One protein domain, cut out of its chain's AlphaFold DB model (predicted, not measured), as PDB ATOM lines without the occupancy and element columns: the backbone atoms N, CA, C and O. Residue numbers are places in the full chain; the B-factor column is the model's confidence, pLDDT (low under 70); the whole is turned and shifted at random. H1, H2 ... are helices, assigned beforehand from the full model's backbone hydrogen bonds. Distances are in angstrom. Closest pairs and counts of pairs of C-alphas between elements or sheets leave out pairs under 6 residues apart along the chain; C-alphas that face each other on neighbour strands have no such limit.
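AT A GLANCE: This is residues 6 to 81 of the 84 residues of an uncharacterized protein of Bradyrhizobium sp. 2S1 (UniProt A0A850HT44). One long helix, H2, makes the length of this model, and a short helix, H1, packs slantwise on its first part, with the loop between them folded about that same end. Residues 50 to 81, most of them in H2, stick out as a straight free arm. The printed part has 76 residues with two named helices, H1 then H2, and no named strand; the class is all helix. It is extended, with a radius of gyration of the C-alphas of 22.4 A and spans of 74 by 20 by 17 A.

IN THESE COORDINATES: H2, residues 33 to 79, measures 68.4 A from C-alpha 33 at (16.105, -8.723, 24.776) to C-alpha 79 at (-9.527, -70.443, 39.319). H1, residues 6 to 17, begins with C-alpha 6 at (4.171, -10.374, 23.132) and measures 17.2 A.

HOW THE PARTS SIT: H2 touches H1 with residues 34 to 46 alone. Their closest C-alphas, of Arg 9 and Gly 41, are 4.0 A apart. They run the same way at a steep tilt of 46 degrees. Every O i to N i+4 pair is within hydrogen-bond range in H2, and 7 of 8 in H1.

THE WHOLE: The C-alphas farthest apart, of Ser 29 and Gly 81, are 73.9 A apart. The link from H1 to H2, 15 residues, is long. The printed part has no cut, and no printed residue is under 70 in pLDDT.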
ATOM      1  N   SER A   6       5.218  -9.373  23.376       93.12
ATOM      2  CA  SER A   6       4.171 -10.374  23.132       93.12
ATOM      3  C   SER A   6       4.175 -10.900  21.695       93.12
ATOM      4  O   SER A   6       3.932 -12.083  21.465       93.12
ATOM      5  N   ARG A   7       4.484 -10.041  20.715       94.50
ATOM      6  CA  ARG A   7       4.595 -10.460  19.314       94.50
ATOM      7  C   ARG A   7       5.816 -11.355  19.115       94.50
ATOM      8  O   ARG A   7       5.687 -12.389  18.472       94.50
ATOM      9  N   ARG A   8       6.960 -10.994  19.698       94.81
ATOM     10  CA  ARG A   8       8.200 -11.781  19.598       94.81
ATOM     11  C   ARG A   8       8.055 -13.166  20.219       94.81
ATOM     12  O   ARG A   8       8.403 -14.151  19.577       94.81
ATOM     13  N   ARG A   9       7.441 -13.261  21.404       95.75
ATOM     14  CA  ARG A   9       7.090 -14.550  22.030       95.75
ATOM     15  C   ARG A   9       6.180 -15.386  21.134       95.75
ATOM     16  O   ARG A   9       6.422 -16.571  20.933       95.75
ATOM     17  N   ARG A  10       5.149 -14.773  20.540       95.31
ATOM     18  CA  ARG A  10       4.251 -15.465  19.604       95.31
ATOM     19  C   ARG A  10       4.995 -15.998  18.374       95.31
ATOM     20  O   ARG A  10       4.719 -17.115  17.952       95.31
ATOM     21  N   GLU A  11       5.919 -15.221  17.814       94.56
ATOM     22  CA  GLU A  11       6.773 -15.649  16.698       94.56
ATOM     23  C   GLU A  11       7.660 -16.843  17.098       94.56
ATOM     24  O   GLU A  11       7.743 -17.811  16.345       94.56
ATOM     25  N   GLY A  12       8.237 -16.826  18.304       96.00
ATOM     26  CA  GLY A  12       8.993 -17.954  18.859       96.00
ATOM     27  C   GLY A  12       8.159 -19.222  19.024       96.00
ATOM     28  O   GLY A  12       8.558 -20.294  18.568       96.00
ATOM     29  N   ARG A  13       6.947 -19.092  19.579       96.31
ATOM     30  CA  ARG A  13       5.982 -20.199  19.699       96.31
ATOM     31  C   ARG A  13       5.646 -20.804  18.334       96.31
ATOM     32  O   ARG A  13       5.596 -22.018  18.192       96.31
ATOM     33  N   GLN A  14       5.431 -19.974  17.313       95.19
ATOM     34  CA  GLN A  14       5.154 -20.455  15.953       95.19
ATOM     35  C   GLN A  14       6.349 -21.167  15.318       95.19
ATOM     36  O   GLN A  14       6.155 -22.111  14.555       95.19
ATOM     37  N   ALA A  15       7.571 -20.720  15.608       95.19
ATOM     38  CA  ALA A  15       8.776 -21.350  15.089       95.19
ATOM     39  C   ALA A  15       8.988 -22.760  15.655       95.19
ATOM     40  O   ALA A  15       9.385 -23.641  14.897       95.19
ATOM     41  N   PHE A  16       8.652 -22.993  16.930       95.81
ATOM     42  CA  PHE A  16       8.668 -24.332  17.529       95.81
ATOM     43  C   PHE A  16       7.817 -25.320  16.721       95.81
ATOM     44  O   PHE A  16       8.335 -26.314  16.219       95.81
ATOM     45  N   TYR A  17       6.547 -24.987  16.467       92.25
ATOM     46  CA  TYR A  17       5.635 -25.855  15.709       92.25
ATOM     47  C   TYR A  17       6.002 -26.029  14.226       92.25
ATOM     48  O   TYR A  17       5.431 -26.876  13.543       92.25
ATOM     49  N   ARG A  18       6.946 -25.241  13.701       93.19
ATOM     50  CA  ARG A  18       7.503 -25.408  12.347       93.19
ATOM     51  C   ARG A  18       8.802 -26.221  12.327       93.19
ATOM     52  O   ARG A  18       9.403 -26.343  11.265       93.19
ATOM     53  N   GLY A  19       9.246 -26.745  13.471       85.75
ATOM     54  CA  GLY A  19      10.503 -27.485  13.598       85.75
ATOM     55  C   GLY A  19      11.751 -26.597  13.623       85.75
ATOM     56  O   GLY A  19      12.841 -27.067  13.312       85.75
ATOM     57  N   GLY A  20      11.613 -25.308  13.950       83.00
ATOM     58  CA  GLY A  20      12.752 -24.396  14.037       83.00
ATOM     59  C   GLY A  20      13.590 -24.649  15.290       83.00
ATOM     60  O   GLY A  20      13.048 -24.719  16.387       83.00
ATOM     61  N   ASP A  21      14.911 -24.725  15.141       87.62
ATOM     62  CA  ASP A  21      15.872 -24.667  16.252       87.62
ATOM     63  C   ASP A  21      15.999 -23.216  16.768       87.62
ATOM     64  O   ASP A  21      16.216 -22.310  15.951       87.62
ATOM     65  N   PRO A  22      15.878 -22.962  18.086       87.38
ATOM     66  CA  PRO A  22      15.840 -21.617  18.639       87.38
ATOM     67  C   PRO A  22      17.180 -20.871  18.648       87.38
ATOM     68  O   PRO A  22      17.187 -19.655  18.858       87.38
ATOM     69  N   ASP A  23      18.297 -21.561  18.442       87.12
ATOM     70  CA  ASP A  23      19.626 -20.958  18.321       87.12
ATOM     71  C   ASP A  23      20.028 -20.717  16.863       87.12
ATOM     72  O   ASP A  23      20.914 -19.906  16.600       87.12
ATOM     73  N   VAL A  24      19.323 -21.341  15.915       88.50
ATOM     74  CA  VAL A  24      19.548 -21.172  14.470       88.50
ATOM     75  C   VAL A  24      18.522 -20.234  13.826       88.50
ATOM     76  O   VAL A  24      18.874 -19.413  12.986       88.50
ATOM     77  N   HIS A  25      17.246 -20.340  14.206       90.00
ATOM     78  CA  HIS A  25      16.125 -19.679  13.519       90.00
ATOM     79  C   HIS A  25      15.659 -18.384  14.187       90.00
ATOM     80  O   HIS A  25      14.712 -17.756  13.710       90.00
ATOM     81  N   ASN A  26      16.288 -17.983  15.292       92.88
ATOM     82  CA  ASN A  26      15.961 -16.726  15.947       92.88
ATOM     83  C   ASN A  26      16.382 -15.551  15.045       92.88
ATOM     84  O   ASN A  26      17.571 -15.400  14.766       92.88
ATOM     85  N   PRO A  27      15.441 -14.703  14.587       92.56
ATOM     86  CA  PRO A  27      15.753 -13.628  13.649       92.56
ATOM     87  C   PRO A  27      16.417 -12.416  14.321       92.56
ATOM     88  O   PRO A  27      16.800 -11.469  13.635       92.56
ATOM     89  N   TYR A  28      16.503 -12.399  15.653       93.00
ATOM     90  CA  TYR A  28      17.054 -11.294  16.426       93.00
ATOM     91  C   TYR A  28      18.521 -11.545  16.782       93.00
ATOM     92  O   TYR A  28      18.937 -12.678  17.020       93.00
ATOM     93  N   SER A  29      19.306 -10.468  16.865       92.19
ATOM     94  CA  SER A  29      20.726 -10.560  17.204       92.19
ATOM     95  C   SER A  29      20.937 -11.260  18.555       92.19
ATOM     96  O   SER A  29      20.245 -10.931  19.528       92.19
ATOM     97  N   PRO A  30      21.906 -12.186  18.665       91.06
ATOM     98  CA  PRO A  30      22.216 -12.848  19.927       91.06
ATOM     99  C   PRO A  30      22.508 -11.851  21.057       91.06
ATOM    100  O   PRO A  30      23.125 -10.811  20.839       91.06
ATOM    101  N   GLY A  31      22.059 -12.168  22.275       89.94
ATOM    102  CA  GLY A  31      22.275 -11.331  23.464       89.94
ATOM    103  C   GLY A  31      21.320 -10.139  23.609       89.94
ATOM    104  O   GLY A  31      21.415  -9.405  24.587       89.94
ATOM    105  N   THR A  32      20.383  -9.954  22.677       93.38
ATOM    106  CA  THR A  32      19.353  -8.908  22.772       93.38
ATOM    107  C   THR A  32      18.126  -9.369  23.557       93.38
ATOM    108  O   THR A  32      17.826 -10.566  23.639       93.38
ATOM    109  N   TYR A  33      17.375  -8.413  24.117       93.38
ATOM    110  CA  TYR A  33      16.105  -8.723  24.776       93.38
ATOM    111  C   TYR A  33      15.076  -9.257  23.769       93.38
ATOM    112  O   TYR A  33      14.263 -10.106  24.126       93.38
ATOM    113  N   GLU A  34      15.131  -8.841  22.498       95.50
ATOM    114  CA  GLU A  34      14.279  -9.396  21.448       95.50
ATOM    115  C   GLU A  34      14.554 -10.880  21.207       95.50
ATOM    116  O   GLU A  34      13.610 -11.669  21.111       95.50
ATOM    117  N   ALA A  35      15.834 -11.263  21.165       94.75
ATOM    118  CA  ALA A  35      16.228 -12.661  21.056       94.75
ATOM    119  C   ALA A  35      15.770 -13.471  22.276       94.75
ATOM    120  O   ALA A  35      15.354 -14.619  22.107       94.75
ATOM    121  N   SER A  36      15.808 -12.884  23.478       95.25
ATOM    122  CA  SER A  36      15.283 -13.515  24.697       95.25
ATOM    123  C   SER A  36      13.774 -13.723  24.625       95.25
ATOM    124  O   SER A  36      13.322 -14.850  24.786       95.25
ATOM    125  N   ASP A  37      12.998 -12.681  24.304       96.19
ATOM    126  CA  ASP A  37      11.538 -12.784  24.195       96.19
ATOM    127  C   ASP A  37      11.125 -13.864  23.188       96.19
ATOM    128  O   ASP A  37      10.208 -14.644  23.431       96.19
ATOM    129  N   TRP A  38      11.798 -13.923  22.040       96.06
ATOM    130  CA  TRP A  38      11.510 -14.939  21.037       96.06
ATOM    131  C   TRP A  38      11.843 -16.352  21.552       96.06
ATOM    132  O   TRP A  38      11.015 -17.257  21.440       96.06
ATOM    133  N   ARG A  39      13.006 -16.545  22.194       95.75
ATOM    134  CA  ARG A  39      13.397 -17.841  22.784       95.75
ATOM    135  C   ARG A  39      12.452 -18.284  23.890       95.75
ATOM    136  O   ARG A  39      12.162 -19.473  23.983       95.75
ATOM    137  N   ASP A  40      11.965 -17.354  24.701       96.56
ATOM    138  CA  ASP A  40      11.013 -17.652  25.768       96.56
ATOM    139  C   ASP A  40       9.725 -18.240  25.192       96.56
ATOM    140  O   ASP A  40       9.274 -19.288  25.649       96.56
ATOM    141  N   GLY A  41       9.184 -17.634  24.131       96.44
ATOM    142  CA  GLY A  41       7.998 -18.161  23.454       96.44
ATOM    143  C   GLY A  41       8.216 -19.534  22.812       96.44
ATOM    144  O   GLY A  41       7.325 -20.379  22.852       96.44
ATOM    145  N   TRP A  42       9.405 -19.782  22.254       97.12
ATOM    146  CA  TRP A  42       9.773 -21.099  21.724       97.12
ATOM    147  C   TRP A  42       9.847 -22.162  22.830       97.12
ATOM    148  O   TRP A  42       9.283 -23.246  22.696       97.12
ATOM    149  N   ARG A  43      10.506 -21.847  23.955       96.50
ATOM    150  CA  ARG A  43      10.654 -22.763  25.100       96.50
ATOM    151  C   ARG A  43       9.326 -23.069  25.774       96.50
ATOM    152  O   ARG A  43       9.115 -24.198  26.199       96.50
ATOM    153  N   GLU A  44       8.455 -22.070  25.878       96.44
ATOM    154  CA  GLU A  44       7.101 -22.244  26.398       96.44
ATOM    155  C   GLU A  44       6.322 -23.240  25.535       96.44
ATOM    156  O   GLU A  44       5.783 -24.205  26.062       96.44
ATOM    157  N   ALA A  45       6.367 -23.083  24.208       95.81
ATOM    158  CA  ALA A  45       5.725 -24.004  23.274       95.81
ATOM    159  C   ALA A  45       6.257 -25.438  23.400       95.81
ATOM    160  O   ALA A  45       5.472 -26.376  23.469       95.81
ATOM    161  N   LYS A  46       7.584 -25.595  23.500       95.50
ATOM    162  CA  LYS A  46       8.210 -26.899  23.738       95.50
ATOM    163  C   LYS A  46       7.724 -27.537  25.039       95.50
ATOM    164  O   LYS A  46       7.440 -28.725  25.066       95.50
ATOM    165  N   LYS A  47       7.651 -26.759  26.121       95.88
ATOM    166  CA  LYS A  47       7.194 -27.258  27.421       95.88
ATOM    167  C   LYS A  47       5.724 -27.680  27.375       95.88
ATOM    168  O   LYS A  47       5.391 -28.709  27.952       95.88
ATOM    169  N   ASP A  48       4.874 -26.892  26.720       93.62
ATOM    170  CA  ASP A  48       3.456 -27.217  26.534       93.62
ATOM    171  C   ASP A  48       3.307 -28.555  25.781       93.62
ATOM    172  O   ASP A  48       2.557 -29.425  26.218       93.62
ATOM    173  N   ASP A  49       4.078 -28.754  24.708       93.69
ATOM    174  CA  ASP A  49       4.085 -29.986  23.905       93.69
ATOM    175  C   ASP A  49       4.631 -31.196  24.683       93.69
ATOM    176  O   ASP A  49       4.005 -32.257  24.712       93.69
ATOM    177  N   ASP A  50       5.733 -31.015  25.421       93.88
ATOM    178  CA  ASP A  50       6.291 -32.043  26.307       93.88
ATOM    179  C   ASP A  50       5.240 -32.511  27.339       93.88
ATOM    180  O   ASP A  50       5.157 -33.701  27.637       93.88
ATOM    181  N   ILE A  51       4.418 -31.601  27.882       93.62
ATOM    182  CA  ILE A  51       3.340 -31.945  28.827       93.62
ATOM    183  C   ILE A  51       2.268 -32.801  28.148       93.62
ATOM    184  O   ILE A  51       1.859 -33.808  28.728       93.62
ATOM    185  N   VAL A  52       1.832 -32.431  26.940       91.81
ATOM    186  CA  VAL A  52       0.831 -33.199  26.179       91.81
ATOM    187  C   VAL A  52       1.341 -34.613  25.903       91.81
ATOM    188  O   VAL A  52       0.654 -35.578  26.226       91.81
ATOM    189  N   ILE A  53       2.585 -34.753  25.435       92.50
ATOM    190  CA  ILE A  53       3.205 -36.061  25.171       92.50
ATOM    191  C   ILE A  53       3.253 -36.925  26.438       92.50
ATOM    192  O   ILE A  53       3.008 -38.132  26.385       92.50
ATOM    193  N   GLN A  54       3.581 -36.341  27.595       91.88
ATOM    194  CA  GLN A  54       3.593 -37.093  28.854       91.88
ATOM    195  C   GLN A  54       2.189 -37.530  29.281       91.88
ATOM    196  O   GLN A  54       2.028 -38.640  29.785       91.88
ATOM    197  N   GLN A  55       1.173 -36.692  29.065       92.38
ATOM    198  CA  GLN A  55      -0.218 -37.040  29.355       92.38
ATOM    199  C   GLN A  55      -0.722 -38.172  28.453       92.38
ATOM    200  O   GLN A  55      -1.334 -39.111  28.957       92.38
ATOM    201  N   GLU A  56      -0.419 -38.125  27.154       92.62
ATOM    202  CA  GLU A  56      -0.767 -39.193  26.207       92.62
ATOM    203  C   GLU A  56      -0.103 -40.518  26.593       92.62
ATOM    204  O   GLU A  56      -0.780 -41.540  26.703       92.62
ATOM    205  N   ARG A  57       1.196 -40.497  26.919       91.88
ATOM    206  CA  ARG A  57       1.911 -41.689  27.403       91.88
ATOM    207  C   ARG A  57       1.296 -42.258  28.676       91.88
ATOM    208  O   ARG A  57       1.143 -43.470  28.788       91.88
ATOM    209  N   GLN A  58       0.961 -41.405  29.641       92.62
ATOM    210  CA  GLN A  58       0.345 -41.845  30.892       92.62
ATOM    211  C   GLN A  58      -1.011 -42.519  30.638       92.62
ATOM    212  O   GLN A  58      -1.282 -43.567  31.223       92.62
ATOM    213  N   ALA A  59      -1.827 -41.967  29.738       91.75
ATOM    214  CA  ALA A  59      -3.104 -42.561  29.354       91.75
ATOM    215  C   ALA A  59      -2.924 -43.940  28.693       91.75
ATOM    216  O   ALA A  59      -3.608 -44.892  29.068       91.75
ATOM    217  N   GLU A  60      -1.957 -44.082  27.780       91.19
ATOM    218  CA  GLU A  60      -1.624 -45.376  27.169       91.19
ATOM    219  C   GLU A  60      -1.192 -46.415  28.217       91.19
ATOM    220  O   GLU A  60      -1.654 -47.559  28.195       91.19
ATOM    221  N   PHE A  61      -0.342 -46.023  29.174       90.81
ATOM    222  CA  PHE A  61       0.073 -46.906  30.268       90.81
ATOM    223  C   PHE A  61      -1.103 -47.341  31.146       90.81
ATOM    224  O   PHE A  61      -1.183 -48.513  31.523       90.81
ATOM    225  N   GLU A  62      -2.019 -46.429  31.474       93.56
ATOM    226  CA  GLU A  62      -3.208 -46.745  32.267       93.56
ATOM    227  C   GLU A  62      -4.136 -47.727  31.555       93.56
ATOM    228  O   GLU A  62      -4.671 -48.637  32.191       93.56
ATOM    229  N   ASP A  63      -4.305 -47.594  30.243       92.31
ATOM    230  CA  ASP A  63      -5.138 -48.513  29.470       92.31
ATOM    231  C   ASP A  63      -4.512 -49.906  29.370       92.31
ATOM    232  O   ASP A  63      -5.204 -50.906  29.588       92.31
ATOM    233  N   ILE A  64      -3.194 -49.997  29.164       92.56
ATOM    234  CA  ILE A  64      -2.467 -51.275  29.230       92.56
ATOM    235  C   ILE A  64      -2.627 -51.910  30.615       92.56
ATOM    236  O   ILE A  64      -2.918 -53.104  30.725       92.56
ATOM    237  N   TYR A  65      -2.477 -51.119  31.681       92.69
ATOM    238  CA  TYR A  65      -2.622 -51.608  33.047       92.69
ATOM    239  C   TYR A  65      -4.028 -52.161  33.311       92.69
ATOM    240  O   TYR A  65      -4.157 -53.251  33.867       92.69
ATOM    241  N   LYS A  66      -5.086 -51.473  32.859       93.88
ATOM    242  CA  LYS A  66      -6.474 -51.956  32.982       93.88
ATOM    243  C   LYS A  66      -6.678 -53.295  32.278       93.88
ATOM    244  O   LYS A  66      -7.349 -54.162  32.831       93.88
ATOM    245  N   VAL A  67      -6.102 -53.485  31.089       93.88
ATOM    246  CA  VAL A  67      -6.196 -54.758  30.351       93.88
ATOM    247  C   VAL A  67      -5.497 -55.887  31.110       93.88
ATOM    248  O   VAL A  67      -6.064 -56.970  31.260       93.88
ATOM    249  N   ILE A  68      -4.291 -55.635  31.626       93.75
ATOM    250  CA  ILE A  68      -3.532 -56.618  32.411       93.75
ATOM    251  C   ILE A  68      -4.283 -56.977  33.697       93.75
ATOM    252  O   ILE A  68      -4.436 -58.158  34.011       93.75
ATOM    253  N   GLU A  69      -4.778 -55.978  34.424       95.06
ATOM    254  CA  GLU A  69      -5.498 -56.197  35.677       95.06
ATOM    255  C   GLU A  69      -6.825 -56.924  35.434       95.06
ATOM    256  O   GLU A  69      -7.157 -57.854  36.167       95.06
ATOM    257  N   PHE A  70      -7.545 -56.602  34.354       94.06
ATOM    258  CA  PHE A  70      -8.728 -57.360  33.952       94.06
ATOM    259  C   PHE A  70      -8.396 -58.832  33.681       94.06
ATOM    260  O   PHE A  70      -9.072 -59.713  34.206       94.06
ATOM    261  N   ALA A  71      -7.341 -59.119  32.911       94.88
ATOM    262  CA  ALA A  71      -6.928 -60.492  32.624       94.88
ATOM    263  C   ALA A  71      -6.533 -61.253  33.902       94.88
ATOM    264  O   ALA A  71      -6.900 -62.417  34.077       94.88
ATOM    265  N   ARG A  72      -5.834 -60.583  34.827       96.00
ATOM    266  CA  ARG A  72      -5.473 -61.135  36.136       96.00
ATOM    267  C   ARG A  72      -6.712 -61.486  36.960       96.00
ATOM    268  O   ARG A  72      -6.793 -62.595  37.483       96.00
ATOM    269  N   LEU A  73      -7.670 -60.565  37.061       95.50
ATOM    270  CA  LEU A  73      -8.913 -60.770  37.807       95.50
ATOM    271  C   LEU A  73      -9.799 -61.840  37.159       95.50
ATOM    272  O   LEU A  73     -10.375 -62.658  37.871       95.50
ATOM    273  N   TYR A  74      -9.871 -61.879  35.826       95.31
ATOM    274  CA  TYR A  74     -10.591 -62.911  35.080       95.31
ATOM    275  C   TYR A  74     -10.023 -64.306  35.373       95.31
ATOM    276  O   TYR A  74     -10.771 -65.216  35.728       95.31
ATOM    277  N   ASN A  75      -8.698 -64.469  35.305       95.75
ATOM    278  CA  ASN A  75      -8.051 -65.743  35.621       95.75
ATOM    279  C   ASN A  75      -8.281 -66.151  37.082       95.75
ATOM    280  O   ASN A  75      -8.649 -67.295  37.335       95.75
ATOM    281  N   LEU A  76      -8.160 -65.214  38.028       96.38
ATOM    282  CA  LEU A  76      -8.434 -65.477  39.443       96.38
ATOM    283  C   LEU A  76      -9.888 -65.921  39.674       96.38
ATOM    284  O   LEU A  76     -10.142 -66.868  40.414       96.38
ATOM    285  N   ALA A  77     -10.851 -65.262  39.026       95.12
ATOM    286  CA  ALA A  77     -12.260 -65.628  39.117       95.12
ATOM    287  C   ALA A  77     -12.527 -67.022  38.528       95.12
ATOM    288  O   ALA A  77     -13.324 -67.780  39.086       95.12
ATOM    289  N   LYS A  78     -11.840 -67.383  37.438       95.31
ATOM    290  CA  LYS A  78     -11.916 -68.716  36.831       95.31
ATOM    291  C   LYS A  78     -11.320 -69.796  37.736       95.31
ATOM    292  O   LYS A  78     -11.945 -70.834  37.928       95.31
ATOM    293  N   GLU A  79     -10.162 -69.540  38.343       95.94
ATOM    294  CA  GLU A  79      -9.527 -70.443  39.319       95.94
ATOM    295  C   GLU A  79     -10.406 -70.677  40.553       95.94
ATOM    296  O   GLU A  79     -10.451 -71.783  41.087       95.94
ATOM    297  N   GLN A  80     -11.152 -69.655  40.979       96.06
ATOM    298  CA  GLN A  80     -12.104 -69.745  42.087       96.06
ATOM    299  C   GLN A  80     -13.468 -70.335  41.685       96.06
ATOM    300  O   GLN A  80     -14.338 -70.491  42.543       96.06
ATOM    301  N   GLY A  81     -13.682 -70.659  40.404       95.69
ATOM    302  CA  GLY A  81     -14.948 -71.199  39.901       95.69
ATOM    303  C   GLY A  81     -16.112 -70.200  39.911       95.69
ATOM    304  O   GLY A  81     -17.269 -70.609  39.840       95.69
TER     305      GLY A  81